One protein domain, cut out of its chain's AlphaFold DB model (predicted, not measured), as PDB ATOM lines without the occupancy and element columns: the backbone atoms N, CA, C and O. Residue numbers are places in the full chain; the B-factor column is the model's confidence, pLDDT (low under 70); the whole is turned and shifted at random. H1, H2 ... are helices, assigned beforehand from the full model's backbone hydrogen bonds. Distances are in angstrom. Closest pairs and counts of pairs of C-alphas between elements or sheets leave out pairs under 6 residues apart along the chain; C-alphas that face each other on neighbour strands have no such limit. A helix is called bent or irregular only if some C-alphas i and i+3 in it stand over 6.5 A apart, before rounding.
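AT A GLANCE: This is residues 25 to 169 of the 179 residues of an uncharacterized protein of Penicillium patulum (UniProt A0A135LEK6). One long helix, H3, runs lengthwise through an elongated domain, with shorter helices and much loop round it. H6 meets the first residues of H3 and opens from it as a V; H2 packs on the first half of H3, H1 lies near its last part at a slant, and H7 ends the printed part away from the other named helices. The printed part has 145 residues, with seven named helices, H1 to H7 in that order along the chain, and no named strand; the class is all helix. It is only just compact, close to loose, with a radius of gyration of the C-alphas of 17.3 A, and spans 50 by 29 by 29 A.

IN THESE COORDINATES: Find C-alpha 32 at (73.460, 59.696, 269.297); from there H1 runs through residues 32 to 47, 22.7 A from first to last C-alpha. Residues 53 to 57 form the short H2. Look next for C-alpha 67 at (94.273, 89.886, 288.437), where H3 begins; it holds residues 67 to 90 and is 34.6 A long. H4 is residues 96 to 100 and H5 residues 132 to 135. H6, residues 141 to 155, is 17.5 A long and irregular, with C-alphas 147 and 150 lying 8.5 A apart. H7, residues 162 to 169, is 11.0 A long and ends at C-alpha 169, (97.023, 75.866, 256.873).

HOW THE PARTS SIT: Start from H3, which touches H2 with residues 70 to 77 alone; their closest C-alphas are those of Ile 56 and Ile 74, 6.3 A apart. With residues 67 to 68 alone H3 touches residues 141 to 145 of H6, closest at the C-alphas of Val 68 and Ala 142, 5.8 A; the tilt is steep at 59 degrees, and they run the same way. H1 and H3 are close but not clearly touching, with the closest C-alphas, Leu 38 and Cys 88, 7.7 A apart, at a steep tilt of 43 degrees, opposite ways. H1 and H4 are also close but not clearly touching, at Gln 36 and Leu 98, whose C-alphas are 7.4 A apart. H5 is close to H3 but not clearly touching, with the C-alphas of Leu 72 and Trp 135 7.6 A apart. H7 is apart from H1 to H6. In H1, H2, H3 and H4 every O i to N i+4 pair is within hydrogen-bond range; H6 has 8 of 11 and H7 3 of 4, and H5 is too short for such a pair.

THE WHOLE: The two C-alphas farthest apart, those of Lys 97 and Gly 147, are 51.3 A from each other. The printed part has no cut. The link from H4 to H5, residues 101 to 131, is long. The mean pLDDT of the printed part is 79.4; look for low values, under 70, at residues 25 to 26, 93 to 116, 148 to 153 and 169.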
ATOM      1  N   GLN A  25      90.828  55.448 260.846       57.16
ATOM      2  CA  GLN A  25      90.330  56.814 260.818       57.16
ATOM      3  C   GLN A  25      90.564  57.481 262.177       57.16
ATOM      4  O   GLN A  25      90.113  57.028 263.221       57.16
ATOM      5  N   LEU A  26      91.272  58.614 262.165       62.72
ATOM      6  CA  LEU A  26      91.628  59.386 263.366       62.72
ATOM      7  C   LEU A  26      90.410  60.005 264.096       62.72
ATOM      8  O   LEU A  26      90.578  60.655 265.132       62.72
ATOM      9  N   ALA A  27      89.206  59.854 263.534       70.12
ATOM     10  CA  ALA A  27      87.952  60.382 264.052       70.12
ATOM     11  C   ALA A  27      86.989  59.232 264.376       70.12
ATOM     12  O   ALA A  27      86.705  58.397 263.523       70.12
ATOM     13  N   GLN A  28      86.480  59.227 265.602       76.25
ATOM     14  CA  GLN A  28      85.600  58.208 266.152       76.25
ATOM     15  C   GLN A  28      84.145  58.615 266.018       76.25
ATOM     16  O   GLN A  28      83.777  59.783 266.141       76.25
ATOM     17  N   VAL A  29      83.303  57.619 265.811       79.50
ATOM     18  CA  VAL A  29      81.868  57.807 265.723       79.50
ATOM     19  C   VAL A  29      81.286  57.941 267.128       79.50
ATOM     20  O   VAL A  29      81.499  57.090 267.990       79.50
ATOM     21  N   LEU A  30      80.585  59.046 267.370       81.31
ATOM     22  CA  LEU A  30      80.034  59.355 268.681       81.31
ATOM     23  C   LEU A  30      78.569  58.881 268.756       81.31
ATOM     24  O   LEU A  30      77.810  59.184 267.833       81.31
ATOM     25  N   PRO A  31      78.126  58.198 269.832       83.50
ATOM     26  CA  PRO A  31      76.732  57.769 269.963       83.50
ATOM     27  C   PRO A  31      75.744  58.946 269.896       83.50
ATOM     28  O   PRO A  31      76.122  60.093 270.152       83.50
ATOM     29  N   ASP A  32      74.472  58.670 269.604       84.75
ATOM     30  CA  ASP A  32      73.460  59.696 269.297       84.75
ATOM     31  C   ASP A  32      73.317  60.778 270.380       84.75
ATOM     32  O   ASP A  32      73.356  61.974 270.086       84.75
ATOM     33  N   ILE A  33      73.200  60.377 271.652       87.38
ATOM     34  CA  ILE A  33      73.022  61.313 272.775       87.38
ATOM     35  C   ILE A  33      74.268  62.210 272.957       87.38
ATOM     36  O   ILE A  33      74.126  63.436 272.931       87.38
ATOM     37  N   PRO A  34      75.496  61.664 273.096       89.81
ATOM     38  CA  PRO A  34      76.723  62.458 273.063       89.81
ATOM     39  C   PRO A  34      76.857  63.360 271.825       89.81
ATOM     40  O   PRO A  34      77.326  64.488 271.951       89.81
ATOM     41  N   SER A  35      76.427  62.905 270.643       89.44
ATOM     42  CA  SER A  35      76.460  63.697 269.405       89.44
ATOM     43  C   SER A  35      75.585  64.947 269.510       89.44
ATOM     44  O   SER A  35      76.058  66.060 269.273       89.44
ATOM     45  N   GLN A  36      74.333  64.790 269.947       89.94
ATOM     46  CA  GLN A  36      73.415  65.912 270.186       89.94
ATOM     47  C   GLN A  36      73.951  66.876 271.248       89.94
ATOM     48  O   GLN A  36      73.826  68.101 271.123       89.94
ATOM     49  N   LEU A  37      74.574  66.330 272.293       93.25
ATOM     50  CA  LEU A  37      75.152  67.109 273.377       93.25
ATOM     51  C   LEU A  37      76.366  67.924 272.911       93.25
ATOM     52  O   LEU A  37      76.486  69.088 273.289       93.25
ATOM     53  N   LEU A  38      77.221  67.354 272.056       93.56
ATOM     54  CA  LEU A  38      78.345  68.059 271.440       93.56
ATOM     55  C   LEU A  38      77.857  69.237 270.588       93.56
ATOM     56  O   LEU A  38      78.321  70.359 270.789       93.56
ATOM     57  N   VAL A  39      76.881  69.013 269.699       91.50
ATOM     58  CA  VAL A  39      76.281  70.074 268.866       91.50
ATOM     59  C   VAL A  39      75.694  71.189 269.740       91.50
ATOM     60  O   VAL A  39      75.987  72.370 269.545       91.50
ATOM     61  N   SER A  40      74.918  70.820 270.763       92.88
ATOM     62  CA  SER A  40      74.289  71.771 271.688       92.88
ATOM     63  C   SER A  40      75.311  72.579 272.492       92.88
ATOM     64  O   SER A  40      75.117  73.780 272.715       92.88
ATOM     65  N   LEU A  41      76.406  71.939 272.917       95.38
ATOM     66  CA  LEU A  41      77.501  72.588 273.629       95.38
ATOM     67  C   LEU A  41      78.198  73.609 272.727       95.38
ATOM     68  O   LEU A  41      78.306  74.771 273.115       95.38
ATOM     69  N   VAL A  42      78.602  73.205 271.517       94.38
ATOM     70  CA  VAL A  42      79.254  74.089 270.536       94.38
ATOM     71  C   VAL A  42      78.381  75.306 270.246       94.38
ATOM     72  O   VAL A  42      78.837  76.443 270.369       94.38
ATOM     73  N   HIS A  43      77.098  75.091 269.953       91.50
ATOM     74  CA  HIS A  43      76.158  76.175 269.679       91.50
ATOM     75  C   HIS A  43      75.989  77.129 270.872       91.50
ATOM     76  O   HIS A  43      75.925  78.350 270.703       91.50
ATOM     77  N   SER A  44      75.961  76.597 272.095       94.31
ATOM     78  CA  SER A  44      75.886  77.416 273.308       94.31
ATOM     79  C   SER A  44      77.156  78.249 273.522       94.31
ATOM     80  O   SER A  44      77.051  79.420 273.891       94.31
ATOM     81  N   CYS A  45      78.338  77.684 273.252       95.31
ATOM     82  CA  CYS A  45      79.617  78.396 273.314       95.31
ATOM     83  C   CYS A  45      79.700  79.517 272.268       95.31
ATOM     84  O   CYS A  45      80.106  80.634 272.599       95.31
ATOM     85  N   LEU A  46      79.244  79.255 271.035       92.12
ATOM     86  CA  LEU A  46      79.169  80.251 269.961       92.12
ATOM     87  C   LEU A  46      78.261  81.424 270.346       92.12
ATOM     88  O   LEU A  46      78.680  82.576 270.261       92.12
ATOM     89  N   LYS A  47      77.054  81.147 270.861       92.62
ATOM     90  CA  LYS A  47      76.115  82.185 271.333       92.62
ATOM     91  C   LYS A  47      76.682  83.059 272.450       92.62
ATOM     92  O   LYS A  47      76.269  84.203 272.605       92.62
ATOM     93  N   ARG A  48      77.589  82.512 273.257       92.25
ATOM     94  CA  ARG A  48      78.261  83.229 274.347       92.25
ATOM     95  C   ARG A  48      79.567  83.891 273.917       92.25
ATOM     96  O   ARG A  48      80.223  84.490 274.762       92.25
ATOM     97  N   HIS A  49      79.936  83.787 272.639       93.44
ATOM     98  CA  HIS A  49      81.196  84.287 272.095       93.44
ATOM     99  C   HIS A  49      82.421  83.800 272.884       93.44
ATOM    100  O   HIS A  49      83.358  84.557 273.123       93.44
ATOM    101  N   MET A  50      82.412  82.531 273.310       95.44
ATOM    102  CA  MET A  50      83.503  81.979 274.122       95.44
ATOM    103  C   MET A  50      84.810  81.871 273.332       95.44
ATOM    104  O   MET A  50      85.859  82.175 273.872       95.44
ATOM    105  N   PHE A  51      84.749  81.635 272.019       95.88
ATOM    106  CA  PHE A  51      85.944  81.510 271.181       95.88
ATOM    107  C   PHE A  51      86.624  82.841 270.805       95.88
ATOM    108  O   PHE A  51      87.548  82.840 269.996       95.88
ATOM    109  N   PHE A  52      86.187  83.977 271.360       95.38
ATOM    110  CA  PHE A  52      86.703  85.309 271.031       95.38
ATOM    111  C   PHE A  52      87.274  86.003 272.267       95.38
ATOM    112  O   PHE A  52      86.542  86.320 273.207       95.38
ATOM    113  N   TYR A  53      88.582  86.282 272.263       94.50
ATOM    114  CA  TYR A  53      89.277  86.791 273.446       94.50
ATOM    115  C   TYR A  53      88.644  88.050 274.066       94.50
ATOM    116  O   TYR A  53      88.412  88.037 275.277       94.50
ATOM    117  N   PRO A  54      88.295  89.109 273.310       93.31
ATOM    118  CA  PRO A  54      87.651  90.282 273.899       93.31
ATOM    119  C   PRO A  54      86.330  89.963 274.614       93.31
ATOM    120  O   PRO A  54      86.048  90.547 275.659       93.31
ATOM    121  N   SER A  55      85.548  89.001 274.112       94.44
ATOM    122  CA  SER A  55      84.323  88.537 274.776       94.44
ATOM    123  C   SER A  55      84.603  87.707 276.027       94.44
ATOM    124  O   SER A  55      83.861  87.831 276.999       94.44
ATOM    125  N   ILE A  56      85.670  86.900 276.046       93.69
ATOM    126  CA  ILE A  56      86.123  86.210 277.264       93.69
ATOM    127  C   ILE A  56      86.527  87.244 278.322       93.69
ATOM    128  O   ILE A  56      86.050  87.202 279.454       93.69
ATOM    129  N   MET A  57      87.363  88.211 277.935       91.44
ATOM    130  CA  MET A  57      87.887  89.257 278.814       91.44
ATOM    131  C   MET A  57      86.769  90.122 279.412       91.44
ATOM    132  O   MET A  57      86.796  90.428 280.602       91.44
ATOM    133  N   ALA A  58      85.747  90.457 278.619       91.69
ATOM    134  CA  ALA A  58      84.611  91.274 279.049       91.69
ATOM    135  C   ALA A  58      83.762  90.645 280.174       91.69
ATOM    136  O   ALA A  58      82.971  91.346 280.807       91.69
ATOM    137  N   GLN A  59      83.912  89.342 280.445       90.06
ATOM    138  CA  GLN A  59      83.229  88.673 281.561       90.06
ATOM    139  C   GLN A  59      83.831  89.045 282.923       90.06
ATOM    140  O   GLN A  59      83.174  88.903 283.956       90.06
ATOM    141  N   PHE A  60      85.066  89.543 282.932       89.25
ATOM    142  CA  PHE A  60      85.778  89.945 284.133       89.25
ATOM    143  C   PHE A  60      85.746  91.466 284.280       89.25
ATOM    144  O   PHE A  60      85.743  92.201 283.295       89.25
ATOM    145  N   LYS A  61      85.710  91.959 285.522       84.88
ATOM    146  CA  LYS A  61      85.710  93.397 285.825       84.88
ATOM    147  C   LYS A  61      87.073  93.795 286.400       84.88
ATOM    148  O   LYS A  61      87.298  93.541 287.589       84.88
ATOM    149  N   PRO A  62      87.975  94.393 285.595       77.81
ATOM    150  CA  PRO A  62      89.258  94.889 286.085       77.81
ATOM    151  C   PRO A  62      89.065  95.857 287.257       77.81
ATOM    152  O   PRO A  62      88.118  96.644 287.265       77.81
ATOM    153  N   GLY A  63      89.929  95.771 288.268       76.50
ATOM    154  CA  GLY A  63      89.857  96.598 289.480       76.50
ATOM    155  C   GLY A  63      88.842  96.136 290.535       76.50
ATOM    156  O   GLY A  63      88.942  96.560 291.682       76.50
ATOM    157  N   ILE A  64      87.905  95.248 290.183       85.38
ATOM    158  CA  ILE A  64      87.027  94.561 291.148       85.38
ATOM    159  C   ILE A  64      87.541  93.142 291.393       85.38
ATOM    160  O   ILE A  64      87.661  92.709 292.538       85.38
ATOM    161  N   ASN A  65      87.853  92.421 290.317       84.50
ATOM    162  CA  ASN A  65      88.398  91.075 290.399       84.50
ATOM    163  C   ASN A  65      89.931  91.144 290.534       84.50
ATOM    164  O   ASN A  65      90.560  91.828 289.727       84.50
ATOM    165  N   PRO A  66      90.539  90.421 291.492       86.75
ATOM    166  CA  PRO A  66      91.982  90.202 291.525       86.75
ATOM    167  C   PRO A  66      92.525  89.681 290.190       86.75
ATOM    168  O   PRO A  66      91.956  88.746 289.626       86.75
ATOM    169  N   ASP A  67      93.654  90.227 289.731       85.19
ATOM    170  CA  ASP A  67      94.273  89.886 288.437       85.19
ATOM    171  C   ASP A  67      94.501  88.380 288.265       85.19
ATOM    172  O   ASP A  67      94.282  87.832 287.189       85.19
ATOM    173  N   VAL A  68      94.846  87.686 289.353       86.56
ATOM    174  CA  VAL A  68      94.995  86.223 289.389       86.56
ATOM    175  C   VAL A  68      93.714  85.508 288.972       86.56
ATOM    176  O   VAL A  68      93.768  84.561 288.195       86.56
ATOM    177  N   PHE A  69      92.555  85.952 289.462       87.25
ATOM    178  CA  PHE A  69      91.275  85.339 289.107       87.25
ATOM    179  C   PHE A  69      90.859  85.667 287.678       87.25
ATOM    180  O   PHE A  69      90.252  84.826 287.021       87.25
ATOM    181  N   ILE A  70      91.191  86.867 287.194       89.00
ATOM    182  CA  ILE A  70      90.962  87.243 285.797       89.00
ATOM    183  C   ILE A  70      91.796  86.337 284.884       89.00
ATOM    184  O   ILE A  70      91.243  85.699 283.993       89.00
ATOM    185  N   TRP A  71      93.102  86.233 285.148       89.31
ATOM    186  CA  TRP A  71      94.013  85.376 284.391       89.31
ATOM    187  C   TRP A  71      93.550  83.917 284.409       89.31
ATOM    188  O   TRP A  71      93.330  83.343 283.346       89.31
ATOM    189  N   LEU A  72      93.299  83.351 285.600       89.69
ATOM    190  CA  LEU A  72      92.822  81.972 285.755       89.69
ATOM    191  C   LEU A  72      91.532  81.730 284.972       89.69
ATOM    192  O   LEU A  72      91.427  80.732 284.270       89.69
ATOM    193  N   GLY A  73      90.562  82.638 285.074       92.00
ATOM    194  CA  GLY A  73      89.281  82.487 284.397       92.00
ATOM    195  C   GLY A  73      89.404  82.540 282.873       92.00
ATOM    196  O   GLY A  73      88.757  81.757 282.181       92.00
ATOM    197  N   ILE A  74      90.251  83.415 282.327       92.50
ATOM    198  CA  ILE A  74      90.494  83.449 280.878       92.50
ATOM    199  C   ILE A  74      91.208  82.173 280.430       92.50
ATOM    200  O   ILE A  74      90.808  81.548 279.448       92.50
ATOM    201  N   GLU A  75      92.256  81.777 281.148       93.12
ATOM    202  CA  GLU A  75      93.057  80.594 280.843       93.12
ATOM    203  C   GLU A  75      92.259  79.287 280.963       93.12
ATOM    204  O   GLU A  75      92.470  78.356 280.178       93.12
ATOM    205  N   GLU A  76      91.290  79.238 281.877       94.88
ATOM    206  CA  GLU A  76      90.306  78.163 281.993       94.88
ATOM    207  C   GLU A  76      89.414  78.083 280.747       94.88
ATOM    208  O   GLU A  76      89.229  76.996 280.190       94.88
ATOM    209  N   VAL A  77      88.887  79.220 280.275       95.50
ATOM    210  CA  VAL A  77      88.038  79.273 279.073       95.50
ATOM    211  C   VAL A  77      88.828  78.875 277.829       95.50
ATOM    212  O   VAL A  77      88.377  78.003 277.090       95.50
ATOM    213  N   LYS A  78      90.037  79.417 277.630       95.25
ATOM    214  CA  LYS A  78      90.879  79.063 276.475       95.25
ATOM    215  C   LYS A  78      91.196  77.565 276.427       95.25
ATOM    216  O   LYS A  78      91.115  76.951 275.362       95.25
ATOM    217  N   ARG A  79      91.562  76.954 277.566       95.31
ATOM    218  CA  ARG A  79      91.834  75.504 277.656       95.31
ATOM    219  C   ARG A  79      90.589  74.682 277.355       95.31
ATOM    220  O   ARG A  79      90.675  73.703 276.614       95.31
ATOM    221  N   PHE A  80      89.449  75.084 277.911       97.00
ATOM    222  CA  PHE A  80      88.165  74.450 277.638       97.00
ATOM    223  C   PHE A  80      87.822  74.504 276.141       97.00
ATOM    224  O   PHE A  80      87.561  73.462 275.543       97.00
ATOM    225  N   ASP A  81      87.903  75.678 275.518       96.44
ATOM    226  CA  ASP A  81      87.565  75.885 274.109       96.44
ATOM    227  C   ASP A  81      88.501  75.122 273.167       96.44
ATOM    228  O   ASP A  81      88.053  74.470 272.221       96.44
ATOM    229  N   LEU A  82      89.808  75.129 273.454       95.50
ATOM    230  CA  LEU A  82      90.784  74.347 272.698       95.50
ATOM    231  C   LEU A  82      90.519  72.839 272.825       95.50
ATOM    232  O   LEU A  82      90.668  72.094 271.853       95.50
ATOM    233  N   CYS A  83      90.123  72.377 274.011       95.81
ATOM    234  CA  CYS A  83      89.759  70.985 274.245       95.81
ATOM    235  C   CYS A  83      88.462  70.609 273.508       95.81
ATOM    236  O   CYS A  83      88.416  69.567 272.853       95.81
ATOM    237  N   LEU A  84      87.453  71.485 273.515       96.06
ATOM    238  CA  LEU A  84      86.215  71.308 272.758       96.06
ATOM    239  C   LEU A  84      86.477  71.222 271.249       96.06
ATOM    240  O   LEU A  84      85.956  70.321 270.595       96.06
ATOM    241  N   TYR A  85      87.336  72.088 270.702       94.06
ATOM    242  CA  TYR A  85      87.774  71.991 269.308       94.06
ATOM    243  C   TYR A  85      88.420  70.626 269.004       94.06
ATOM    244  O   TYR A  85      88.089  69.991 268.002       94.06
ATOM    245  N   ARG A  86      89.305  70.123 269.880       92.06
ATOM    246  CA  ARG A  86      89.919  68.793 269.700       92.06
ATOM    247  C   ARG A  86      88.867  67.684 269.693       92.06
ATOM    248  O   ARG A  86      88.930  66.812 268.832       92.06
ATOM    249  N   VAL A  87      87.885  67.737 270.593       91.81
ATOM    250  CA  VAL A  87      86.755  66.794 270.600       91.81
ATOM    251  C   VAL A  87      85.960  66.883 269.297       91.81
ATOM    252  O   VAL A  87      85.702  65.848 268.693       91.81
ATOM    253  N   CYS A  88      85.654  68.083 268.795       90.44
ATOM    254  CA  CYS A  88      84.959  68.269 267.511       90.44
ATOM    255  C   CYS A  88      85.738  67.704 266.316       90.44
ATOM    256  O   CYS A  88      85.139  67.269 265.337       90.44
ATOM    257  N   ARG A  89      87.073  67.720 266.374       86.38
ATOM    258  CA  ARG A  89      87.931  67.147 265.331       86.38
ATOM    259  C   ARG A  89      87.987  65.621 265.389       86.38
ATOM    260  O   ARG A  89      88.140  64.977 264.354       86.38
ATOM    261  N   HIS A  90      87.907  65.056 266.590       84.31
ATOM    262  CA  HIS A  90      87.975  63.612 266.812       84.31
ATOM    263  C   HIS A  90      86.606  62.929 266.829       84.31
ATOM    264  O   HIS A  90      86.569  61.708 266.761       84.31
ATOM    265  N   ALA A  91      85.502  63.669 266.897       84.19
ATOM    266  CA  ALA A  91      84.154  63.122 266.842       84.19
ATOM    267  C   ALA A  91      83.574  63.227 265.426       84.19
ATOM    268  O   ALA A  91      83.586  64.292 264.811       84.19
ATOM    269  N   ARG A  92      83.000  62.133 264.927       76.44
ATOM    270  CA  ARG A  92      82.097  62.130 263.775       76.44
ATOM    271  C   ARG A  92      80.672  62.143 264.304       76.44
ATOM    272  O   ARG A  92      80.266  61.225 265.015       76.44
ATOM    273  N   VAL A  93      79.942  63.202 263.975       68.81
ATOM    274  CA  VAL A  93      78.538  63.362 264.358       68.81
ATOM    275  C   VAL A  93      77.685  62.531 263.406       68.81
ATOM    276  O   VAL A  93      77.810  62.656 262.189       68.81
ATOM    277  N   HIS A  94      76.847  61.662 263.967       56.72
ATOM    278  CA  HIS A  94      76.087  60.657 263.220       56.72
ATOM    279  C   HIS A  94      74.949  61.212 262.350       56.72
ATOM    280  O   HIS A  94      74.484  60.499 261.461       56.72
ATOM    281  N   ASP A  95      74.498  62.449 262.580       55.47
ATOM    282  CA  ASP A  95      73.241  62.938 262.012       55.47
ATOM    283  C   ASP A  95      73.387  64.286 261.291       55.47
ATOM    284  O   ASP A  95      73.592  65.338 261.901       55.47
ATOM    285  N   THR A  96      73.233  64.251 259.966       52.38
ATOM    286  CA  THR A  96      73.167  65.425 259.084       52.38
ATOM    287  C   THR A  96      71.959  66.323 259.367       52.38
ATOM    288  O   THR A  96      72.016  67.504 259.049       52.38
ATOM    289  N   LYS A  97      70.891  65.822 260.008       52.41
ATOM    290  CA  LYS A  97      69.696  66.636 260.314       52.41
ATOM    291  C   LYS A  97      69.910  67.621 261.466       52.41
ATOM    292  O   LYS A  97      69.336  68.704 261.459       52.41
ATOM    293  N   LEU A  98      70.774  67.286 262.427       54.34
ATOM    294  CA  LEU A  98      71.128  68.190 263.534       54.34
ATOM    295  C   LEU A  98      71.958  69.393 263.061       54.34
ATOM    296  O   LEU A  98      71.945  70.444 263.696       54.34
ATOM    297  N   LEU A  99      72.675  69.232 261.945       52.69
ATOM    298  CA  LEU A  99      73.417  70.298 261.274       52.69
ATOM    299  C   LEU A  99      72.498  71.233 260.472       52.69
ATOM    300  O   LEU A  99      72.805  72.415 260.369       52.69
ATOM    301  N   GLU A 100      71.363  70.744 259.959       50.62
ATOM    302  CA  GLU A 100      70.378  71.562 259.227       50.62
ATOM    303  C   GLU A 100      69.561  72.494 260.142       50.62
ATOM    304  O   GLU A 100      69.156  73.575 259.714       50.62
ATOM    305  N   GLU A 101      69.336  72.117 261.406       46.97
ATOM    306  CA  GLU A 101      68.664  72.974 262.400       46.97
ATOM    307  C   GLU A 101      69.606  73.988 263.075       46.97
ATOM    308  O   GLU A 101      69.149  74.952 263.700       46.97
ATOM    309  N   ALA A 102      70.924  73.806 262.952       49.00
ATOM    310  CA  ALA A 102      71.890  74.782 263.427       49.00
ATOM    311  C   ALA A 102      71.912  75.976 262.452       49.00
ATOM    312  O   ALA A 102      72.161  75.789 261.261       49.00
ATOM    313  N   PRO A 103      71.660  77.221 262.904       42.72
ATOM    314  CA  PRO A 103      71.753  78.368 262.016       42.72
ATOM    315  C   PRO A 103      73.170  78.421 261.442       42.72
ATOM    316  O   PRO A 103      74.138  78.388 262.199       42.72
ATOM    317  N   ASN A 104      73.269  78.478 260.111       45.66
ATOM    318  CA  ASN A 104      74.516  78.568 259.357       45.66
ATOM    319  C   ASN A 104      75.361  79.753 259.852       45.66
ATOM    320  O   ASN A 104      75.263  80.861 259.331       45.66
ATOM    321  N   PHE A 105      76.204  79.527 260.855       44.03
ATOM    322  CA  PHE A 105      77.202  80.480 261.330       44.03
ATOM    323  C   PHE A 105      78.580  80.065 260.824       44.03
ATOM    324  O   PHE A 105      79.548  79.986 261.569       44.03
ATOM    325  N   SER A 106      78.668  79.831 259.517       40.34
ATOM    326  CA  SER A 106      79.908  80.103 258.808       40.34
ATOM    327  C   SER A 106      79.795  81.534 258.269       40.34
ATOM    328  O   SER A 106      78.812  81.839 257.591       40.34
ATOM    329  N   PRO A 107      80.766  82.438 258.511       38.62
ATOM    330  CA  PRO A 107      80.773  83.773 257.902       38.62
ATOM    331  C   PRO A 107      80.845  83.730 256.361       38.62
ATOM    332  O   PRO A 107      80.762  84.758 255.693       38.62
ATOM    333  N   ARG A 108      81.000  82.534 255.784       42.19
ATOM    334  CA  ARG A 108      80.884  82.226 254.364       42.19
ATOM    335  C   ARG A 108      79.712  81.263 254.202       42.19
ATOM    336  O   ARG A 108      79.819  80.125 254.637       42.19
ATOM    337  N   GLY A 109      78.620  81.704 253.579       34.28
ATOM    338  CA  GLY A 109      77.436  80.890 253.264       34.28
ATOM    339  C   GLY A 109      77.710  79.765 252.258       34.28
ATOM    340  O   GLY A 109      77.150  79.760 251.167       34.28
ATOM    341  N   VAL A 110      78.601  78.841 252.608       37.84
ATOM    342  CA  VAL A 110      78.909  77.625 251.859       37.84
ATOM    343  C   VAL A 110      78.122  76.489 252.517       37.84
ATOM    344  O   VAL A 110      78.198  76.353 253.740       37.84
ATOM    345  N   PRO A 111      77.344  75.700 251.756       35.72
ATOM    346  CA  PRO A 111      76.695  74.502 252.279       35.72
ATOM    347  C   PRO A 111      77.755  73.574 252.877       35.72
ATOM    348  O   PRO A 111      78.699  73.210 252.173       35.72
ATOM    349  N   GLN A 112      77.622  73.219 254.159       44.09
ATOM    350  CA  GLN A 112      78.569  72.313 254.805       44.09
ATOM    351  C   GLN A 112      78.511  70.943 254.127       44.09
ATOM    352  O   GLN A 112      77.442  70.341 253.997       44.09
ATOM    353  N   LEU A 113      79.661  70.456 253.662       40.94
ATOM    354  CA  LEU A 113      79.769  69.105 253.121       40.94
ATOM    355  C   LEU A 113      79.603  68.085 254.268       40.94
ATOM    356  O   LEU A 113      80.073  68.344 255.379       40.94
ATOM    357  N   PRO A 114      79.017  66.897 254.022       38.78
ATOM    358  CA  PRO A 114      78.992  65.823 255.010       38.78
ATOM    359  C   PRO A 114      80.422  65.487 255.464       38.78
ATOM    360  O   PRO A 114      81.208  64.932 254.696       38.78
ATOM    361  N   GLY A 115      80.767  65.848 256.704       51.09
ATOM    362  CA  GLY A 115      82.091  65.611 257.293       51.09
ATOM    363  C   GLY A 115      82.897  66.854 257.689       51.09
ATOM    364  O   GLY A 115      84.025  66.687 258.154       51.09
ATOM    365  N   GLU A 116      82.367  68.074 257.546       62.28
ATOM    366  CA  GLU A 116      83.002  69.258 258.141       62.28
ATOM    367  C   GLU A 116      82.890  69.234 259.678       62.28
ATOM    368  O   GLU A 116      81.857  68.885 260.250       62.28
ATOM    369  N   SER A 117      83.991  69.550 260.366       73.12
ATOM    370  CA  SER A 117      84.025  69.588 261.833       73.12
ATOM    371  C   SER A 117      83.180  70.753 262.356       73.12
ATOM    372  O   SER A 117      83.236  71.848 261.803       73.12
ATOM    373  N   LEU A 118      82.455  70.537 263.462       85.25
ATOM    374  CA  LEU A 118      81.610  71.553 264.112       85.25
ATOM    375  C   LEU A 118      82.363  72.834 264.509       85.25
ATOM    376  O   LEU A 118      81.736  73.872 264.705       85.25
ATOM    377  N   LEU A 119      83.684  72.745 264.677       88.12
ATOM    378  CA  LEU A 119      84.565  73.866 264.978       88.12
ATOM    379  C   LEU A 119      85.821  73.788 264.113       88.12
ATOM    380  O   LEU A 119      86.494  72.759 264.041       88.12
ATOM    381  N   SER A 120      86.182  74.915 263.518       88.00
ATOM    382  CA  SER A 120      87.426  75.114 262.789       88.00
ATOM    383  C   SER A 120      88.477  75.775 263.677       88.00
ATOM    384  O   SER A 120      88.171  76.528 264.600       88.00
ATOM    385  N   LEU A 121      89.757  75.588 263.340       89.06
ATOM    386  CA  LEU A 121      90.826  76.398 263.935       89.06
ATOM    387  C   LEU A 121      90.624  77.902 263.682       89.06
ATOM    388  O   LEU A 121      91.114  78.716 264.457       89.06
ATOM    389  N   ALA A 122      89.917  78.270 262.609       89.50
ATOM    390  CA  ALA A 122      89.612  79.662 262.285       89.50
ATOM    391  C   ALA A 122      88.642  80.321 263.285       89.50
ATOM    392  O   ALA A 122      88.632  81.548 263.383       89.50
ATOM    393  N   ASP A 123      87.877  79.524 264.039       91.19
ATOM    394  CA  ASP A 123      86.920  80.023 265.030       91.19
ATOM    395  C   ASP A 123      87.607  80.412 266.349       91.19
ATOM    396  O   ASP A 123      87.090  81.243 267.090       91.19
ATOM    397  N   LEU A 124      88.801  79.867 266.627       94.88
ATOM    398  CA  LEU A 124      89.585  80.125 267.841       94.88
ATOM    399  C   LEU A 124      90.335  81.467 267.732       94.88
ATOM    400  O   LEU A 124      91.469  81.554 267.247       94.88
ATOM    401  N   GLN A 125      89.694  82.537 268.189       95.56
ATOM    402  CA  GLN A 125      90.182  83.919 268.143       95.56
ATOM    403  C   GLN A 125      90.775  84.345 269.491       95.56
ATOM    404  O   GLN A 125      90.342  85.303 270.137       95.56
ATOM    405  N   PHE A 126      91.768  83.575 269.923       94.94
ATOM    406  CA  PHE A 126      92.604  83.823 271.089       94.94
ATOM    407  C   PHE A 126      93.970  83.150 270.882       94.94
ATOM    408  O   PHE A 126      94.098  82.223 270.075       94.94
ATOM    409  N   ALA A 127      95.004  83.627 271.572       93.56
ATOM    410  CA  ALA A 127      96.323  83.003 271.585       93.56
ATOM    411  C   ALA A 127      96.296  81.679 272.353       93.56
ATOM    412  O   ALA A 127      95.484  81.502 273.262       93.56
ATOM    413  N   VAL A 128      97.190  80.756 271.993       91.75
ATOM    414  CA  VAL A 128      97.318  79.443 272.647       91.75
ATOM    415  C   VAL A 128      97.334  79.617 274.177       91.75
ATOM    416  O   VAL A 128      97.969  80.560 274.648       91.75
ATOM    417  N   PRO A 129      96.614  78.770 274.947       90.69
ATOM    418  CA  PRO A 129      96.659  78.840 276.402       90.69
ATOM    419  C   PRO A 129      98.102  78.845 276.909       90.69
ATOM    420  O   PRO A 129      98.951  78.144 276.354       90.69
ATOM    421  N   ASP A 130      98.346  79.633 277.949       83.50
ATOM    422  CA  ASP A 130      99.663  79.813 278.554       83.50
ATOM    423  C   ASP A 130     100.210  78.472 279.078       83.50
ATOM    424  O   ASP A 130      99.456  77.519 279.284       83.50
ATOM    425  N   SER A 131     101.518  78.376 279.292       72.00
ATOM    426  CA  SER A 131     102.190  77.163 279.754       72.00
ATOM    427  C   SER A 131     101.608  76.613 281.063       72.00
ATOM    428  O   SER A 131     101.124  77.339 281.940       72.00
ATOM    429  N   ASP A 132     101.702  75.293 281.222       77.19
ATOM    430  CA  ASP A 132     101.230  74.594 282.416       77.19
ATOM    431  C   ASP A 132     102.000  74.999 283.693       77.19
ATOM    432  O   ASP A 132     101.516  74.775 284.799       77.19
ATOM    433  N   GLU A 133     103.157  75.663 283.580       80.00
ATOM    434  CA  GLU A 133     103.957  76.110 284.729       80.00
ATOM    435  C   GLU A 133     103.230  77.138 285.603       80.00
ATOM    436  O   GLU A 133     103.182  76.988 286.826       80.00
ATOM    437  N   LEU A 134     102.645  78.178 284.994       80.31
ATOM    438  CA  LEU A 134     101.857  79.172 285.730       80.31
ATOM    439  C   LEU A 134     100.529  78.577 286.197       80.31
ATOM    440  O   LEU A 134     100.079  78.853 287.304       80.31
ATOM    441  N   TRP A 135      99.926  77.707 285.390       81.19
ATOM    442  CA  TRP A 135      98.671  77.045 285.738       81.19
ATOM    443  C   TRP A 135      98.802  76.112 286.954       81.19
ATOM    444  O   TRP A 135      97.877  76.000 287.756       81.19
ATOM    445  N   HIS A 136      99.957  75.465 287.121       81.88
ATOM    446  CA  HIS A 136     100.259  74.592 288.257       81.88
ATOM    447  C   HIS A 136     100.936  75.308 289.436       81.88
ATOM    448  O   HIS A 136     101.276  74.659 290.429       81.88
ATOM    449  N   ALA A 137     101.122  76.628 289.364       81.12
ATOM    450  CA  ALA A 137     101.678  77.413 290.459       81.12
ATOM    451  C   ALA A 137     100.717  77.414 291.661       81.12
ATOM    452  O   ALA A 137      99.567  77.838 291.562       81.12
ATOM    453  N   THR A 138     101.178  76.931 292.814       73.50
ATOM    454  CA  THR A 138     100.309  76.699 293.980       73.50
ATOM    455  C   THR A 138     100.169  77.919 294.889       73.50
ATOM    456  O   THR A 138      99.080  78.171 295.398       73.50
ATOM    457  N   SER A 139     101.238  78.688 295.111       76.44
ATOM    458  CA  SER A 139     101.242  79.808 296.071       76.44
ATOM    459  C   SER A 139     101.896  81.092 295.557       76.44
ATOM    460  O   SER A 139     101.644  82.164 296.102       76.44
ATOM    461  N   ASP A 140     102.693  81.019 294.493       83.50
ATOM    462  CA  ASP A 140     103.461  82.136 293.936       83.50
ATOM    463  C   ASP A 140     102.842  82.737 292.663       83.50
ATOM    464  O   ASP A 140     103.372  83.710 292.123       83.50
ATOM    465  N   LEU A 141     101.691  82.220 292.212       82.88
ATOM    466  CA  LEU A 141     100.996  82.688 291.007       82.88
ATOM    467  C   LEU A 141     100.720  84.198 291.046       82.88
ATOM    468  O   LEU A 141     101.001  84.907 290.083       82.88
ATOM    469  N   ALA A 142     100.232  84.709 292.179       83.06
ATOM    470  CA  ALA A 142      99.952  86.135 292.351       83.06
ATOM    471  C   ALA A 142     101.201  87.008 292.197       83.06
ATOM    472  O   ALA A 142     101.159  88.039 291.529       83.06
ATOM    473  N   ALA A 143     102.320  86.575 292.780       84.25
ATOM    474  CA  ALA A 143     103.583  87.296 292.697       84.25
ATOM    475  C   ALA A 143     104.157  87.264 291.271       84.25
ATOM    476  O   ALA A 143     104.610  88.290 290.766       84.25
ATOM    477  N   LYS A 144     104.080  86.109 290.597       81.75
ATOM    478  CA  LYS A 144     104.515  85.940 289.202       81.75
ATOM    479  C   LYS A 144     103.696  86.796 288.235       81.75
ATOM    480  O   LYS A 144     104.268  87.447 287.366       81.75
ATOM    481  N   LEU A 145     102.375  86.855 288.418       80.69
ATOM    482  CA  LEU A 145     101.497  87.681 287.587       80.69
ATOM    483  C   LEU A 145     101.696  89.179 287.836       80.69
ATOM    484  O   LEU A 145     101.691  89.951 286.881       80.69
ATOM    485  N   ALA A 146     101.952  89.601 289.078       78.81
ATOM    486  CA  ALA A 146     102.252  91.003 289.381       78.81
ATOM    487  C   ALA A 146     103.516  91.510 288.658       78.81
ATOM    488  O   ALA A 146     103.567  92.670 288.256       78.81
ATOM    489  N   GLY A 147     104.512  90.641 288.442       72.75
ATOM    490  CA  GLY A 147     105.711  90.963 287.659       72.75
ATOM    491  C   GLY A 147     105.493  91.006 286.139       72.75
ATOM    492  O   GLY A 147     106.268  91.658 285.445       72.75
ATOM    493  N   ASN A 148     104.434  90.360 285.633       69.06
ATOM    494  CA  ASN A 148     104.226  90.070 284.205       69.06
ATOM    495  C   ASN A 148     102.868  90.552 283.650       69.06
ATOM    496  O   ASN A 148     102.462  90.142 282.563       69.06
ATOM    497  N   SER A 149     102.138  91.410 284.369       63.44
ATOM    498  CA  SER A 149     100.750  91.782 284.026       63.44
ATOM    499  C   SER A 149     100.598  92.365 282.605       63.44
ATOM    500  O   SER A 149      99.660  92.025 281.879       63.44
ATOM    501  N   ALA A 150     101.572  93.164 282.152       62.19
ATOM    502  CA  ALA A 150     101.604  93.700 280.786       62.19
ATOM    503  C   ALA A 150     101.953  92.641 279.721       62.19
ATOM    504  O   ALA A 150     101.550  92.763 278.564       62.19
ATOM    505  N   THR A 151     102.693  91.600 280.100       61.66
ATOM    506  CA  THR A 151     103.141  90.533 279.201       61.66
ATOM    507  C   THR A 151     101.954  89.681 278.758       61.66
ATOM    508  O   THR A 151     101.761  89.474 277.565       61.66
ATOM    509  N   TYR A 152     101.071  89.317 279.692       66.38
ATOM    510  CA  TYR A 152      99.895  88.491 279.406       66.38
ATOM    511  C   TYR A 152      98.911  89.128 278.405       66.38
ATOM    512  O   TYR A 152      98.366  88.458 277.527       66.38
ATOM    513  N   THR A 153      98.663  90.436 278.520       68.31
ATOM    514  CA  THR A 153      97.776  91.148 277.582       68.31
ATOM    515  C   THR A 153      98.413  91.289 276.201       68.31
ATOM    516  O   THR A 153      97.712  91.198 275.193       68.31
ATOM    517  N   ASN A 154      99.735  91.468 276.144       70.44
ATOM    518  CA  ASN A 154     100.485  91.581 274.895       70.44
ATOM    519  C   ASN A 154     100.548  90.246 274.128       70.44
ATOM    520  O   ASN A 154     100.368  90.203 272.910       70.44
ATOM    521  N   GLU A 155     100.710  89.138 274.851       78.81
ATOM    522  CA  GLU A 155     100.749  87.783 274.287       78.81
ATOM    523  C   GLU A 155      99.412  87.334 273.688       78.81
ATOM    524  O   GLU A 155      99.374  86.404 272.885       78.81
ATOM    525  N   ASN A 156      98.308  88.011 274.018       83.81
ATOM    526  CA  ASN A 156      96.978  87.671 273.516       83.81
ATOM    527  C   ASN A 156      96.432  88.644 272.455       83.81
ATOM    528  O   ASN A 156      95.222  88.713 272.211       83.81
ATOM    529  N   THR A 157      97.326  89.395 271.812       87.69
ATOM    530  CA  THR A 157      97.010  90.224 270.641       87.69
ATOM    531  C   THR A 157      96.622  89.368 269.428       87.69
ATOM    532  O   THR A 157      97.005  88.202 269.321       87.69
ATOM    533  N   GLU A 158      95.856  89.946 268.489       88.56
ATOM    534  CA  GLU A 158      95.364  89.243 267.285       88.56
ATOM    535  C   GLU A 158      96.488  88.610 266.456       88.56
ATOM    536  O   GLU A 158      96.294  87.580 265.807       88.56
ATOM    537  N   GLU A 159      97.690  89.182 266.528       88.81
ATOM    538  CA  GLU A 159      98.892  88.645 265.903       88.81
ATOM    539  C   GLU A 159      99.142  87.172 266.265       88.81
ATOM    540  O   GLU A 159      99.491  86.390 265.371       88.81
ATOM    541  N   TYR A 160      98.906  86.805 267.526       90.12
ATOM    542  CA  TYR A 160      99.210  85.494 268.099       90.12
ATOM    543  C   TYR A 160      98.003  84.548 268.167       90.12
ATOM    544  O   TYR A 160      98.111  83.446 268.709       90.12
ATOM    545  N   TRP A 161      96.844  84.934 267.626       94.00
ATOM    546  CA  TRP A 161      95.651  84.087 267.683       94.00
ATOM    547  C   TRP A 161      95.789  82.808 266.856       94.00
ATOM    548  O   TRP A 161      96.291  82.818 265.729       94.00
ATOM    549  N   ILE A 162      95.232  81.709 267.375       92.50
ATOM    550  CA  ILE A 162      95.206  80.396 266.708       92.50
ATOM    551  C   ILE A 162      94.589  80.495 265.302       92.50
ATOM    552  O   ILE A 162      95.108  79.912 264.343       92.50
ATOM    553  N   SER A 163      93.524  81.286 265.155       91.75
ATOM    554  CA  SER A 163      92.852  81.533 263.876       91.75
ATOM    555  C   SER A 163      93.760  82.109 262.781       91.75
ATOM    556  O   SER A 163      93.505  81.853 261.602       91.75
ATOM    557  N   ARG A 164      94.846  82.830 263.109       89.31
ATOM    558  CA  ARG A 164      95.815  83.296 262.096       89.31
ATOM    559  C   ARG A 164      96.620  82.143 261.518       89.31
ATOM    560  O   ARG A 164      96.717  82.029 260.297       89.31
ATOM    561  N   THR A 165      97.135  81.257 262.365       81.88
ATOM    562  CA  THR A 165      97.858  80.057 261.920       81.88
ATOM    563  C   THR A 165      96.943  79.140 261.109       81.88
ATOM    564  O   THR A 165      97.360  78.587 260.096       81.88
ATOM    565  N   ALA A 166      95.663  79.046 261.482       80.38
ATOM    566  CA  ALA A 166      94.659  78.296 260.729       80.38
ATOM    567  C   ALA A 166      94.537  78.753 259.268       80.38
ATOM    568  O   ALA A 166      94.491  77.923 258.362       80.38
ATOM    569  N   ARG A 167      94.525  80.072 259.030       75.62
ATOM    570  CA  ARG A 167      94.437  80.655 257.681       75.62
ATOM    571  C   ARG A 167      95.644  80.305 256.807       75.62
ATOM    572  O   ARG A 167      95.504  80.273 255.591       75.62
ATOM    573  N   LEU A 168      96.807  80.040 257.407       73.00
ATOM    574  CA  LEU A 168      98.003  79.588 256.685       73.00
ATOM    575  C   LEU A 168      97.930  78.103 256.303       73.00
ATOM    576  O   LEU A 168      98.542  77.697 255.320       73.00
ATOM    577  N   LEU A 169      97.197  77.305 257.084       68.25
ATOM    578  CA  LEU A 169      97.023  75.866 256.873       68.25
ATOM    579  C   LEU A 169      95.835  75.529 255.963       68.25
ATOM    580  O   LEU A 169      95.732  74.396 255.497       68.25
TER     581      LEU A 169